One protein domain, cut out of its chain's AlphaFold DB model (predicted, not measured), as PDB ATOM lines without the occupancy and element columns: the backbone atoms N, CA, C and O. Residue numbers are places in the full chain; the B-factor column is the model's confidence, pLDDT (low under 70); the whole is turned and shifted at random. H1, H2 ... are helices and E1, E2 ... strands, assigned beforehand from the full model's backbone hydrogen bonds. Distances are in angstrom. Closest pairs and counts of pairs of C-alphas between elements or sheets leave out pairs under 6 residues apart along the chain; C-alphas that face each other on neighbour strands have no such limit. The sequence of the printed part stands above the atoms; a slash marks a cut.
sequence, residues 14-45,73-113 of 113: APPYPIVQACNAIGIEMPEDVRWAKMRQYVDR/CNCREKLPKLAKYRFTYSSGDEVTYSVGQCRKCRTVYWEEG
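This is residues 14 to 45 and 73 to 113 of the 113 residues of an uncharacterized protein of Planctomycetaceae bacterium SCGC AG-212-D15 (UniProt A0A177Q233). A single, strongly twisted sheet of four strands forms a wall, with helix H1 lying across one of its faces, while the short helix H2 only grazes the sheet. The turn of the E2 and E3 hairpin, with Ser 91, makes one end of the longest axis, and the loop at Arg 76 lies at the other. The printed part has 73 residues, of which 36, under half, are in named elements, in the order H1 E1 H2 E2 E3 E4; the class is mixed, helices and strands. The mixed sheet runs E1 E4 E3 E2. The whole is compact, with a radius of gyration of the C-alphas of 12.1 A, and only just elongated, spanning 40 by 26 by 16 A.

H1, residues 17 to 26, is on the sheet, making two layers, a helix on one face of a sheet. Its height over the sheet is 6.9 A. It lies over E3, residues 94 to 101, only just, with 3 of its C-alphas falling there, and runs across the strands, at 67 degrees to E3 on the local plane. The closest C-alphas of H1 and E2, residues 83 to 88, are those of Ile 19 and Phe 87, 7.5 A apart. The edge strand E1, residues 36 to 38, is parallel to E4, residues 108 to 112, at 42 degrees; N 37 and O 108 are within hydrogen-bond range at 2.8 A. H2, residues 40 to 43, grazes the sheet with residues 40 to 42; its closest C-alpha to E4 is that of Arg 40, 7.3 A from that of Glu 111. H1 and H2 are apart. E2, E3 and E4 form a meander, each strand the antiparallel neighbour of the one before. In the hairpin E2 and E3, at 143 degrees, N 85 and O 97 are 2.8 A apart, within hydrogen-bond range. In the hairpin E3 and E4, at 153 degrees, N 109 and O 100 are also 2.8 A apart. In H1, 3 of 6 O i to N i+4 pairs are within hydrogen-bond range, and 6 of 7 O i to N i+3 pairs; H2 is too short for an O i to N i+4 pair.

H1 begins at C-alpha 17, (-23.792, -60.880, -41.119), and is 15.0 A long. E1 has three residues and H2 four. E2 measures 16.5 A. E3, the longest strand, begins at C-alpha 94, (-15.485, -56.870, -53.146), and measures 22.1 A. E4, 13.2 A long, ends at C-alpha 112, (-23.352, -49.386, -49.222).

The C-alphas farthest apart, of Arg 76 and Ser 91, are 39.8 A apart. Residues 46 to 72 are not printed; C-alphas 45 and 73 are 12.8 A apart across the cut. Of the links printed whole, none is long. The mean pLDDT of the printed part is 91.6; residues 41 to 45 are under 70.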
ATOM      1  N   ALA A  14     -29.500 -54.094 -40.904       94.62
ATOM      2  CA  ALA A  14     -28.066 -54.374 -40.858       94.62
ATOM      3  C   ALA A  14     -27.544 -54.869 -42.224       94.62
ATOM      4  O   ALA A  14     -28.321 -55.403 -43.023       94.62
ATOM      5  N   PRO A  15     -26.242 -54.703 -42.518       94.62
ATOM      6  CA  PRO A  15     -25.618 -55.353 -43.663       94.62
ATOM      7  C   PRO A  15     -25.564 -56.878 -43.448       94.62
ATOM      8  O   PRO A  15     -25.875 -57.363 -42.354       94.62
ATOM      9  N   PRO A  16     -25.154 -57.661 -44.464       94.38
ATOM     10  CA  PRO A  16     -24.963 -59.098 -44.310       94.38
ATOM     11  C   PRO A  16     -24.097 -59.440 -43.092       94.38
ATOM     12  O   PRO A  16     -23.100 -58.774 -42.817       94.38
ATOM     13  N   TYR A  17     -24.449 -60.510 -42.377       95.19
ATOM     14  CA  TYR A  17     -23.792 -60.880 -41.119       95.19
ATOM     15  C   TYR A  17     -22.251 -60.989 -41.190       95.19
ATOM     16  O   TYR A  17     -21.601 -60.499 -40.269       95.19
ATOM     17  N   PRO A  18     -21.625 -61.508 -42.269       95.62
ATOM     18  CA  PRO A  18     -20.163 -61.508 -42.379       95.62
ATOM     19  C   PRO A  18     -19.538 -60.108 -42.319       95.62
ATOM     20  O   PRO A  18     -18.447 -59.940 -41.782       95.62
ATOM     21  N   ILE A  19     -20.242 -59.092 -42.826       96.88
ATOM     22  CA  ILE A  19     -19.813 -57.693 -42.752       96.88
ATOM     23  C   ILE A  19     -19.933 -57.187 -41.316       96.88
ATOM     24  O   ILE A  19     -18.988 -56.589 -40.809       96.88
ATOM     25  N   VAL A  20     -21.054 -57.479 -40.643       97.31
ATOM     26  CA  VAL A  20     -21.259 -57.151 -39.219       97.31
ATOM     27  C   VAL A  20     -20.121 -57.722 -38.369       97.31
ATOM     28  O   VAL A  20     -19.495 -56.978 -37.621       97.31
ATOM     29  N   GLN A  21     -19.781 -59.001 -38.541       97.19
ATOM     30  CA  GLN A  21     -18.679 -59.634 -37.806       97.19
ATOM     31  C   GLN A  21     -17.319 -59.004 -38.138       97.19
ATOM     32  O   GLN A  21     -16.521 -58.705 -37.245       97.19
ATOM     33  N   ALA A  22     -17.047 -58.760 -39.425       96.81
ATOM     34  CA  ALA A  22     -15.797 -58.145 -39.863       96.81
ATOM     35  C   ALA A  22     -15.620 -56.717 -39.318       96.81
ATOM     36  O   ALA A  22     -14.488 -56.254 -39.159       96.81
ATOM     37  N   CYS A  23     -16.710 -56.025 -38.968       97.44
ATOM     38  CA  CYS A  23     -16.644 -54.687 -38.394       97.44
ATOM     39  C   CYS A  23     -15.906 -54.621 -37.045       97.44
ATOM     40  O   CYS A  23     -15.340 -53.575 -36.720       97.44
ATOM     41  N   ASN A  24     -15.821 -55.724 -36.295       96.81
ATOM     42  CA  ASN A  24     -15.015 -55.768 -35.074       96.81
ATOM     43  C   ASN A  24     -13.524 -55.489 -35.369       96.81
ATOM     44  O   ASN A  24     -12.855 -54.769 -34.630       96.81
ATOM     45  N   ALA A  25     -13.011 -55.972 -36.510       96.19
ATOM     46  CA  ALA A  25     -11.616 -55.777 -36.913       96.19
ATOM     47  C   ALA A  25     -11.271 -54.321 -37.282       96.19
ATOM     48  O   ALA A  25     -10.100 -53.948 -37.279       96.19
ATOM     49  N   ILE A  26     -12.275 -53.491 -37.577       95.25
ATOM     50  CA  ILE A  26     -12.115 -52.060 -37.890       95.25
ATOM     51  C   ILE A  26     -12.542 -51.155 -36.722       95.25
ATOM     52  O   ILE A  26     -12.760 -49.958 -36.905       95.25
ATOM     53  N   GLY A  27     -12.650 -51.717 -35.513       96.38
ATOM     54  CA  GLY A  27     -12.873 -50.963 -34.278       96.38
ATOM     55  C   GLY A  27     -14.329 -50.605 -33.986       96.38
ATOM     56  O   GLY A  27     -14.575 -49.701 -33.189       96.38
ATOM     57  N   ILE A  28     -15.299 -51.281 -34.612       97.38
ATOM     58  CA  ILE A  28     -16.700 -51.195 -34.186       97.38
ATOM     59  C   ILE A  28     -16.889 -52.100 -32.972       97.38
ATOM     60  O   ILE A  28     -16.631 -53.297 -33.042       97.38
ATOM     61  N   GLU A  29     -17.347 -51.534 -31.859       97.69
ATOM     62  CA  GLU A  29     -17.516 -52.285 -30.616       97.69
ATOM     63  C   GLU A  29     -18.868 -53.004 -30.589       97.69
ATOM     64  O   GLU A  29     -19.904 -52.362 -30.770       97.69
ATOM     65  N   MET A  30     -18.854 -54.312 -30.313       96.31
ATOM     66  CA  MET A  30     -20.048 -55.166 -30.206       96.31
ATOM     67  C   MET A  30     -20.990 -55.053 -31.422       96.31
ATOM     68  O   MET A  30     -22.173 -54.750 -31.250       96.31
ATOM     69  N   PRO A  31     -20.496 -55.235 -32.663       96.69
ATOM     70  CA  PRO A  31     -21.292 -54.992 -33.864       96.69
ATOM     71  C   PRO A  31     -22.546 -55.879 -33.949       96.69
ATOM     72  O   PRO A  31     -23.525 -55.477 -34.573       96.69
ATOM     73  N   GLU A  32     -22.558 -57.044 -33.301       96.62
ATOM     74  CA  GLU A  32     -23.703 -57.955 -33.248       96.62
ATOM     75  C   GLU A  32     -24.790 -57.531 -32.241       96.62
ATOM     76  O   GLU A  32     -25.956 -57.873 -32.430       96.62
ATOM     77  N   ASP A  33     -24.434 -56.756 -31.210       95.69
ATOM     78  CA  ASP A  33     -25.308 -56.438 -30.064       95.69
ATOM     79  C   ASP A  33     -25.851 -54.999 -30.092       95.69
ATOM     80  O   ASP A  33     -26.384 -54.480 -29.106       95.69
ATOM     81  N   VAL A  34     -25.697 -54.312 -31.223       94.94
ATOM     82  CA  VAL A  34     -26.062 -52.902 -31.378       94.94
ATOM     83  C   VAL A  34     -27.043 -52.704 -32.519       94.94
ATOM     84  O   VAL A  34     -27.111 -53.463 -33.483       94.94
ATOM     85  N   ARG A  35     -27.818 -51.621 -32.436       94.94
ATOM     86  CA  ARG A  35     -28.699 -51.222 -33.533       94.94
ATOM     87  C   ARG A  35     -27.873 -50.801 -34.749       94.94
ATOM     88  O   ARG A  35     -26.989 -49.955 -34.616       94.94
ATOM     89  N   TRP A  36     -28.259 -51.284 -35.924       95.06
ATOM     90  CA  TRP A  36     -27.788 -50.794 -37.216       95.06
ATOM     91  C   TRP A  36     -28.817 -49.853 -37.843       95.06
ATOM     92  O   TRP A  36     -30.024 -50.064 -37.711       95.06
ATOM     93  N   ALA A  37     -28.351 -48.784 -38.484       92.88
ATOM     94  CA  ALA A  37     -29.205 -47.797 -39.133       92.88
ATOM     95  C   ALA A  37     -28.599 -47.341 -40.466       92.88
ATOM     96  O   ALA A  37     -27.438 -46.929 -40.520       92.88
ATOM     97  N   LYS A  38     -29.395 -47.376 -41.540       90.25
ATOM     98  CA  LYS A  38     -28.955 -46.895 -42.857       90.25
ATOM     99  C   LYS A  38     -28.923 -45.368 -42.876       90.25
ATOM    100  O   LYS A  38     -29.923 -44.733 -42.539       90.25
ATOM    101  N   MET A  39     -27.809 -44.768 -43.298       83.75
ATOM    102  CA  MET A  39     -27.664 -43.306 -43.252       83.75
ATOM    103  C   MET A  39     -28.633 -42.583 -44.204       83.75
ATOM    104  O   MET A  39     -29.154 -41.535 -43.828       83.75
ATOM    105  N   ARG A  40     -29.014 -43.187 -45.341       74.06
ATOM    106  CA  ARG A  40     -30.038 -42.658 -46.266       74.06
ATOM    107  C   ARG A  40     -31.350 -42.247 -45.586       74.06
ATOM    108  O   ARG A  40     -31.959 -41.260 -45.978       74.06
ATOM    109  N   GLN A  41     -31.742 -42.925 -44.503       63.78
ATOM    110  CA  GLN A  41     -32.943 -42.588 -43.720       63.78
ATOM    111  C   GLN A  41     -32.826 -41.254 -42.955       63.78
ATOM    112  O   GLN A  41     -33.832 -40.708 -42.509       63.78
ATOM    113  N   TYR A  42     -31.610 -40.735 -42.778       62.06
ATOM    114  CA  TYR A  42     -31.310 -39.475 -42.091       62.06
ATOM    115  C   TYR A  42     -30.992 -38.334 -43.062       62.06
ATOM    116  O   TYR A  42     -30.956 -37.180 -42.633       62.06
ATOM    117  N   VAL A  43     -30.779 -38.647 -44.345       57.91
ATOM    118  CA  VAL A  43     -30.633 -37.664 -45.426       57.91
ATOM    119  C   VAL A  43     -32.012 -37.256 -45.959       57.91
ATOM    120  O   VAL A  43     -32.254 -36.068 -46.127       57.91
ATOM    121  N   ASP A  44     -32.941 -38.210 -46.105       49.88
ATOM    122  CA  ASP A  44     -34.291 -37.977 -46.661       49.88
ATOM    123  C   ASP A  44     -35.315 -37.408 -45.667       49.88
ATOM    124  O   ASP A  44     -36.401 -36.975 -46.044       49.88
ATOM    125  N   ARG A  45     -34.994 -37.373 -44.369       44.81
ATOM    126  CA  ARG A  45     -35.889 -36.834 -43.330       44.81
ATOM    127  C   ARG A  45     -35.923 -35.301 -43.288       44.81
ATOM    128  O   ARG A  45     -36.296 -34.713 -42.272       44.81
ATOM    129  N   CYS A  73     -27.750 -38.367 -33.913       90.25
ATOM    130  CA  CYS A  73     -28.111 -39.725 -33.544       90.25
ATOM    131  C   CYS A  73     -29.431 -39.746 -32.746       90.25
ATOM    132  O   CYS A  73     -29.776 -38.784 -32.062       90.25
ATOM    133  N   ASN A  74     -30.141 -40.878 -32.723       87.50
ATOM    134  CA  ASN A  74     -31.365 -41.029 -31.921       87.50
ATOM    135  C   ASN A  74     -31.139 -40.803 -30.411       87.50
ATOM    136  O   ASN A  74     -32.057 -40.392 -29.706       87.50
ATOM    137  N   CYS A  75     -29.916 -41.009 -29.908       92.44
ATOM    138  CA  CYS A  75     -29.544 -40.697 -28.519       92.44
ATOM    139  C   CYS A  75     -29.224 -39.209 -28.266       92.44
ATOM    140  O   CYS A  75     -28.773 -38.845 -27.172       92.44
ATOM    141  N   ARG A  76     -29.462 -38.369 -29.283       90.31
ATOM    142  CA  ARG A  76     -29.213 -36.924 -29.344       90.31
ATOM    143  C   ARG A  76     -27.742 -36.500 -29.390       90.31
ATOM    144  O   ARG A  76     -27.453 -35.317 -29.284       90.31
ATOM    145  N   GLU A  77     -26.824 -37.446 -29.567       91.38
ATOM    146  CA  GLU A  77     -25.409 -37.155 -29.816       91.38
ATOM    147  C   GLU A  77     -25.176 -36.791 -31.289       91.38
ATOM    148  O   GLU A  77     -25.951 -37.204 -32.154       91.38
ATOM    149  N   LYS A  78     -24.086 -36.089 -31.607       90.06
ATOM    150  CA  LYS A  78     -23.676 -35.881 -33.003       90.06
ATOM    151  C   LYS A  78     -23.494 -37.229 -33.717       90.06
ATOM    152  O   LYS A  78     -22.915 -38.158 -33.144       90.06
ATOM    153  N   LEU A  79     -23.988 -37.355 -34.955       89.88
ATOM    154  CA  LEU A  79     -23.762 -38.566 -35.751       89.88
ATOM    155  C   LEU A  79     -22.252 -38.826 -35.905       89.88
ATOM    156  O   LEU A  79     -21.468 -37.879 -36.052       89.88
ATOM    157  N   PRO A  80     -21.817 -40.097 -35.847       91.81
ATOM    158  CA  PRO A  80     -20.421 -40.430 -36.040       91.81
ATOM    159  C   PRO A  80     -19.979 -40.078 -37.460       91.81
ATOM    160  O   PRO A  80     -20.759 -40.125 -38.411       91.81
ATOM    161  N   LYS A  81     -18.690 -39.770 -37.614       90.38
ATOM    162  CA  LYS A  81     -18.076 -39.721 -38.941       90.38
ATOM    163  C   LYS A  81     -18.065 -41.138 -39.513       90.38
ATOM    164  O   LYS A  81     -17.598 -42.052 -38.834       90.38
ATOM    165  N   LEU A  82     -18.562 -41.303 -40.735       92.69
ATOM    166  CA  LEU A  82     -18.460 -42.566 -41.457       92.69
ATOM    167  C   LEU A  82     -17.092 -42.643 -42.144       92.69
ATOM    168  O   LEU A  82     -16.664 -41.685 -42.790       92.69
ATOM    169  N   ALA A  83     -16.415 -43.776 -41.999       94.12
ATOM    170  CA  ALA A  83     -15.197 -44.100 -42.731       94.12
ATOM    171  C   ALA A  83     -15.502 -45.178 -43.775       94.12
ATOM    172  O   ALA A  83     -16.332 -46.056 -43.540       94.12
ATOM    173  N   LYS A  84     -14.850 -45.086 -44.938       96.25
ATOM    174  CA  LYS A  84     -15.056 -45.999 -46.066       96.25
ATOM    175  C   LYS A  84     -14.124 -47.202 -45.931       96.25
ATOM    176  O   LYS A  84     -12.910 -47.028 -45.847       96.25
ATOM    177  N   TYR A  85     -14.692 -48.401 -45.951       96.75
ATOM    178  CA  TYR A  85     -13.989 -49.673 -45.831       96.75
ATOM    179  C   TYR A  85     -14.365 -50.589 -46.986       96.75
ATOM    180  O   TYR A  85     -15.541 -50.712 -47.329       96.75
ATOM    181  N   ARG A  86     -13.360 -51.247 -47.560       97.56
ATOM    182  CA  ARG A  86     -13.554 -52.297 -48.555       97.56
ATOM    183  C   ARG A  86     -13.436 -53.652 -47.876       97.56
ATOM    184  O   ARG A  86     -12.461 -53.895 -47.167       97.56
ATOM    185  N   PHE A  87     -14.425 -54.501 -48.100       96.62
ATOM    186  CA  PHE A  87     -14.466 -55.877 -47.627       96.62
ATOM    187  C   PHE A  87     -14.353 -56.801 -48.831       96.62
ATOM    188  O   PHE A  87     -14.925 -56.522 -49.884       96.62
ATOM    189  N   THR A  88     -13.637 -57.902 -48.654       96.56
ATOM    190  CA  THR A  88     -13.495 -58.945 -49.668       96.56
ATOM    191  C   THR A  88     -14.121 -60.215 -49.113       96.56
ATOM    192  O   THR A  88     -13.729 -60.692 -48.046       96.56
ATOM    193  N   TYR A  89     -15.119 -60.746 -49.814       94.31
ATOM    194  CA  TYR A  89     -15.734 -62.025 -49.480       94.31
ATOM    195  C   TYR A  89     -14.793 -63.181 -49.834       94.31
ATOM    196  O   TYR A  89     -13.884 -63.046 -50.651       94.31
ATOM    197  N   SER A  90     -15.042 -64.364 -49.271       92.38
ATOM    198  CA  SER A  90     -14.272 -65.571 -49.604       92.38
ATOM    199  C   SER A  90     -14.410 -66.000 -51.070       92.38
ATOM    200  O   SER A  90     -13.576 -66.759 -51.553       92.38
ATOM    201  N   SER A  91     -15.444 -65.526 -51.778       95.25
ATOM    202  CA  SER A  91     -15.606 -65.692 -53.229       95.25
ATOM    203  C   SER A  91     -14.630 -64.843 -54.050       95.25
ATOM    204  O   SER A  91     -14.447 -65.115 -55.233       95.25
ATOM    205  N   GLY A  92     -14.005 -63.831 -53.441       95.38
ATOM    206  CA  GLY A  92     -13.220 -62.802 -54.122       95.38
ATOM    207  C   GLY A  92     -14.020 -61.544 -54.470       95.38
ATOM    208  O   GLY A  92     -13.415 -60.552 -54.868       95.38
ATOM    209  N   ASP A  93     -15.345 -61.553 -54.287       96.38
ATOM    210  CA  ASP A  93     -16.174 -60.368 -54.511       96.38
ATOM    211  C   ASP A  93     -15.815 -59.269 -53.510       96.38
ATOM    212  O   ASP A  93     -15.633 -59.526 -52.316       96.38
ATOM    213  N   GLU A  94     -15.742 -58.031 -53.988       97.12
ATOM    214  CA  GLU A  94     -15.485 -56.870 -53.146       97.12
ATOM    215  C   GLU A  94     -16.748 -56.031 -52.982       97.12
ATOM    216  O   GLU A  94     -17.482 -55.772 -53.933       97.12
ATOM    217  N   VAL A  95     -16.963 -55.549 -51.763       96.75
ATOM    218  CA  VAL A  95     -18.025 -54.600 -51.440       96.75
ATOM    219  C   VAL A  95     -17.452 -53.469 -50.609       96.75
ATOM    220  O   VAL A  95     -16.494 -53.646 -49.851       96.75
ATOM    221  N   THR A  96     -18.018 -52.277 -50.761       96.75
ATOM    222  CA  THR A  96     -17.568 -51.108 -50.018       96.75
ATOM    223  C   THR A  96     -18.683 -50.556 -49.149       96.75
ATOM    224  O   THR A  96     -19.772 -50.265 -49.635       96.75
ATOM    225  N   TYR A  97     -18.377 -50.355 -47.868       95.94
ATOM    226  CA  TYR A  97     -19.287 -49.735 -46.916       95.94
ATOM    227  C   TYR A  97     -18.672 -48.483 -46.312       95.94
ATOM    228  O   TYR A  97     -17.488 -48.443 -45.980       95.94
ATOM    229  N   SER A  98     -19.500 -47.465 -46.117       95.50
ATOM    230  CA  SER A  98     -19.191 -46.363 -45.211       95.50
ATOM    231  C   SER A  98     -19.807 -46.694 -43.858       95.50
ATOM    232  O   SER A  98     -21.013 -46.898 -43.799       95.50
ATOM    233  N   VAL A  99     -19.007 -46.781 -42.792       96.25
ATOM    234  CA  VAL A  99     -19.461 -47.234 -41.462       96.25
ATOM    235  C   VAL A  99     -18.951 -46.296 -40.367       96.25
ATOM    236  O   VAL A  99     -17.814 -45.825 -40.417       96.25
ATOM    237  N   GLY A 100     -19.784 -46.017 -39.364       95.38
ATOM    238  CA  GLY A 100     -19.402 -45.267 -38.167       95.38
ATOM    239  C   GLY A 100     -20.279 -45.612 -36.964       95.38
ATOM    240  O   GLY A 100     -21.469 -45.875 -37.112       95.38
ATOM    241  N   GLN A 101     -19.710 -45.586 -35.756       97.00
ATOM    242  CA  GLN A 101     -20.418 -45.942 -34.522       97.00
ATOM    243  C   GLN A 101     -20.620 -44.735 -33.603       97.00
ATOM    244  O   GLN A 101     -19.676 -44.011 -33.279       97.00
ATOM    245  N   CYS A 102     -21.855 -44.528 -33.136       95.69
ATOM    246  CA  CYS A 102     -22.139 -43.514 -32.126       95.69
ATOM    247  C   CYS A 102     -21.415 -43.847 -30.814       95.69
ATOM    248  O   CYS A 102     -21.606 -44.920 -30.245       95.69
ATOM    249  N   ARG A 103     -20.644 -42.897 -30.277       94.81
ATOM    250  CA  ARG A 103     -19.868 -43.099 -29.041       94.81
ATOM    251  C   ARG A 103     -20.728 -43.274 -27.787       94.81
ATOM    252  O   ARG A 103     -20.266 -43.870 -26.824       94.81
ATOM    253  N   LYS A 104     -21.957 -42.748 -27.792       96.12
ATOM    254  CA  LYS A 104     -22.852 -42.761 -26.628       96.12
ATOM    255  C   LYS A 104     -23.731 -44.008 -26.575       96.12
ATOM    256  O   LYS A 104     -23.732 -44.703 -25.571       96.12
ATOM    257  N   CYS A 105     -24.484 -44.288 -27.641       95.75
ATOM    258  CA  CYS A 105     -25.443 -45.403 -27.668       95.75
ATOM    259  C   CYS A 105     -25.002 -46.596 -28.521       95.75
ATOM    260  O   CYS A 105     -25.790 -47.516 -28.711       95.75
ATOM    261  N   ARG A 106     -23.787 -46.559 -29.085       96.94
ATOM    262  CA  ARG A 106     -23.181 -47.638 -29.882       96.94
ATOM    263  C   ARG A 106     -23.909 -48.031 -31.168       96.94
ATOM    264  O   ARG A 106     -23.442 -48.918 -31.870       96.94
ATOM    265  N   THR A 107     -24.986 -47.334 -31.537       96.25
ATOM    266  CA  THR A 107     -25.657 -47.513 -32.832       96.25
ATOM    267  C   THR A 107     -24.662 -47.346 -33.973       96.25
ATOM    268  O   THR A 107     -23.930 -46.349 -34.019       96.25
ATOM    269  N   VAL A 108     -24.660 -48.313 -34.884       96.81
ATOM    270  CA  VAL A 108     -23.829 -48.311 -36.082       96.81
ATOM    271  C   VAL A 108     -24.628 -47.727 -37.233       96.81
ATOM    272  O   VAL A 108     -25.737 -48.162 -37.543       96.81
ATOM    273  N   TYR A 109     -24.046 -46.718 -37.858       95.25
ATOM    274  CA  TYR A 109     -24.568 -46.071 -39.046       95.25
ATOM    275  C   TYR A 109     -23.783 -46.550 -40.248       95.25
ATOM    276  O   TYR A 109     -22.553 -46.628 -40.182       95.25
ATOM    277  N   TRP A 110     -24.489 -46.878 -41.327       94.94
ATOM    278  CA  TRP A 110     -23.846 -47.435 -42.505       94.94
ATOM    279  C   TRP A 110     -24.549 -47.100 -43.819       94.94
ATOM    280  O   TRP A 110     -25.754 -46.837 -43.848       94.94
ATOM    281  N   GLU A 111     -23.780 -47.151 -44.904       93.69
ATOM    282  CA  GLU A 111     -24.261 -47.162 -46.288       93.69
ATOM    283  C   GLU A 111     -23.383 -48.056 -47.151       93.69
ATOM    284  O   GLU A 111     -22.168 -48.124 -46.958       93.69
ATOM    285  N   GLU A 112     -24.019 -48.719 -48.108       92.00
ATOM    286  CA  GLU A 112     -23.352 -49.386 -49.222       92.00
ATOM    287  C   GLU A 112     -23.042 -48.347 -50.301       92.00
ATOM    288  O   GLU A 112     -23.892 -47.496 -50.586       92.00
ATOM    289  N   GLY A 113     -21.815 -48.367 -50.821       82.25
ATOM    290  CA  GLY A 113     -21.322 -47.382 -51.788       82.25
ATOM    291  C   GLY A 113     -20.958 -47.955 -53.142       82.25
ATOM    292  O   GLY A 113     -21.206 -49.154 -53.382       82.25
TER     293      GLY A 113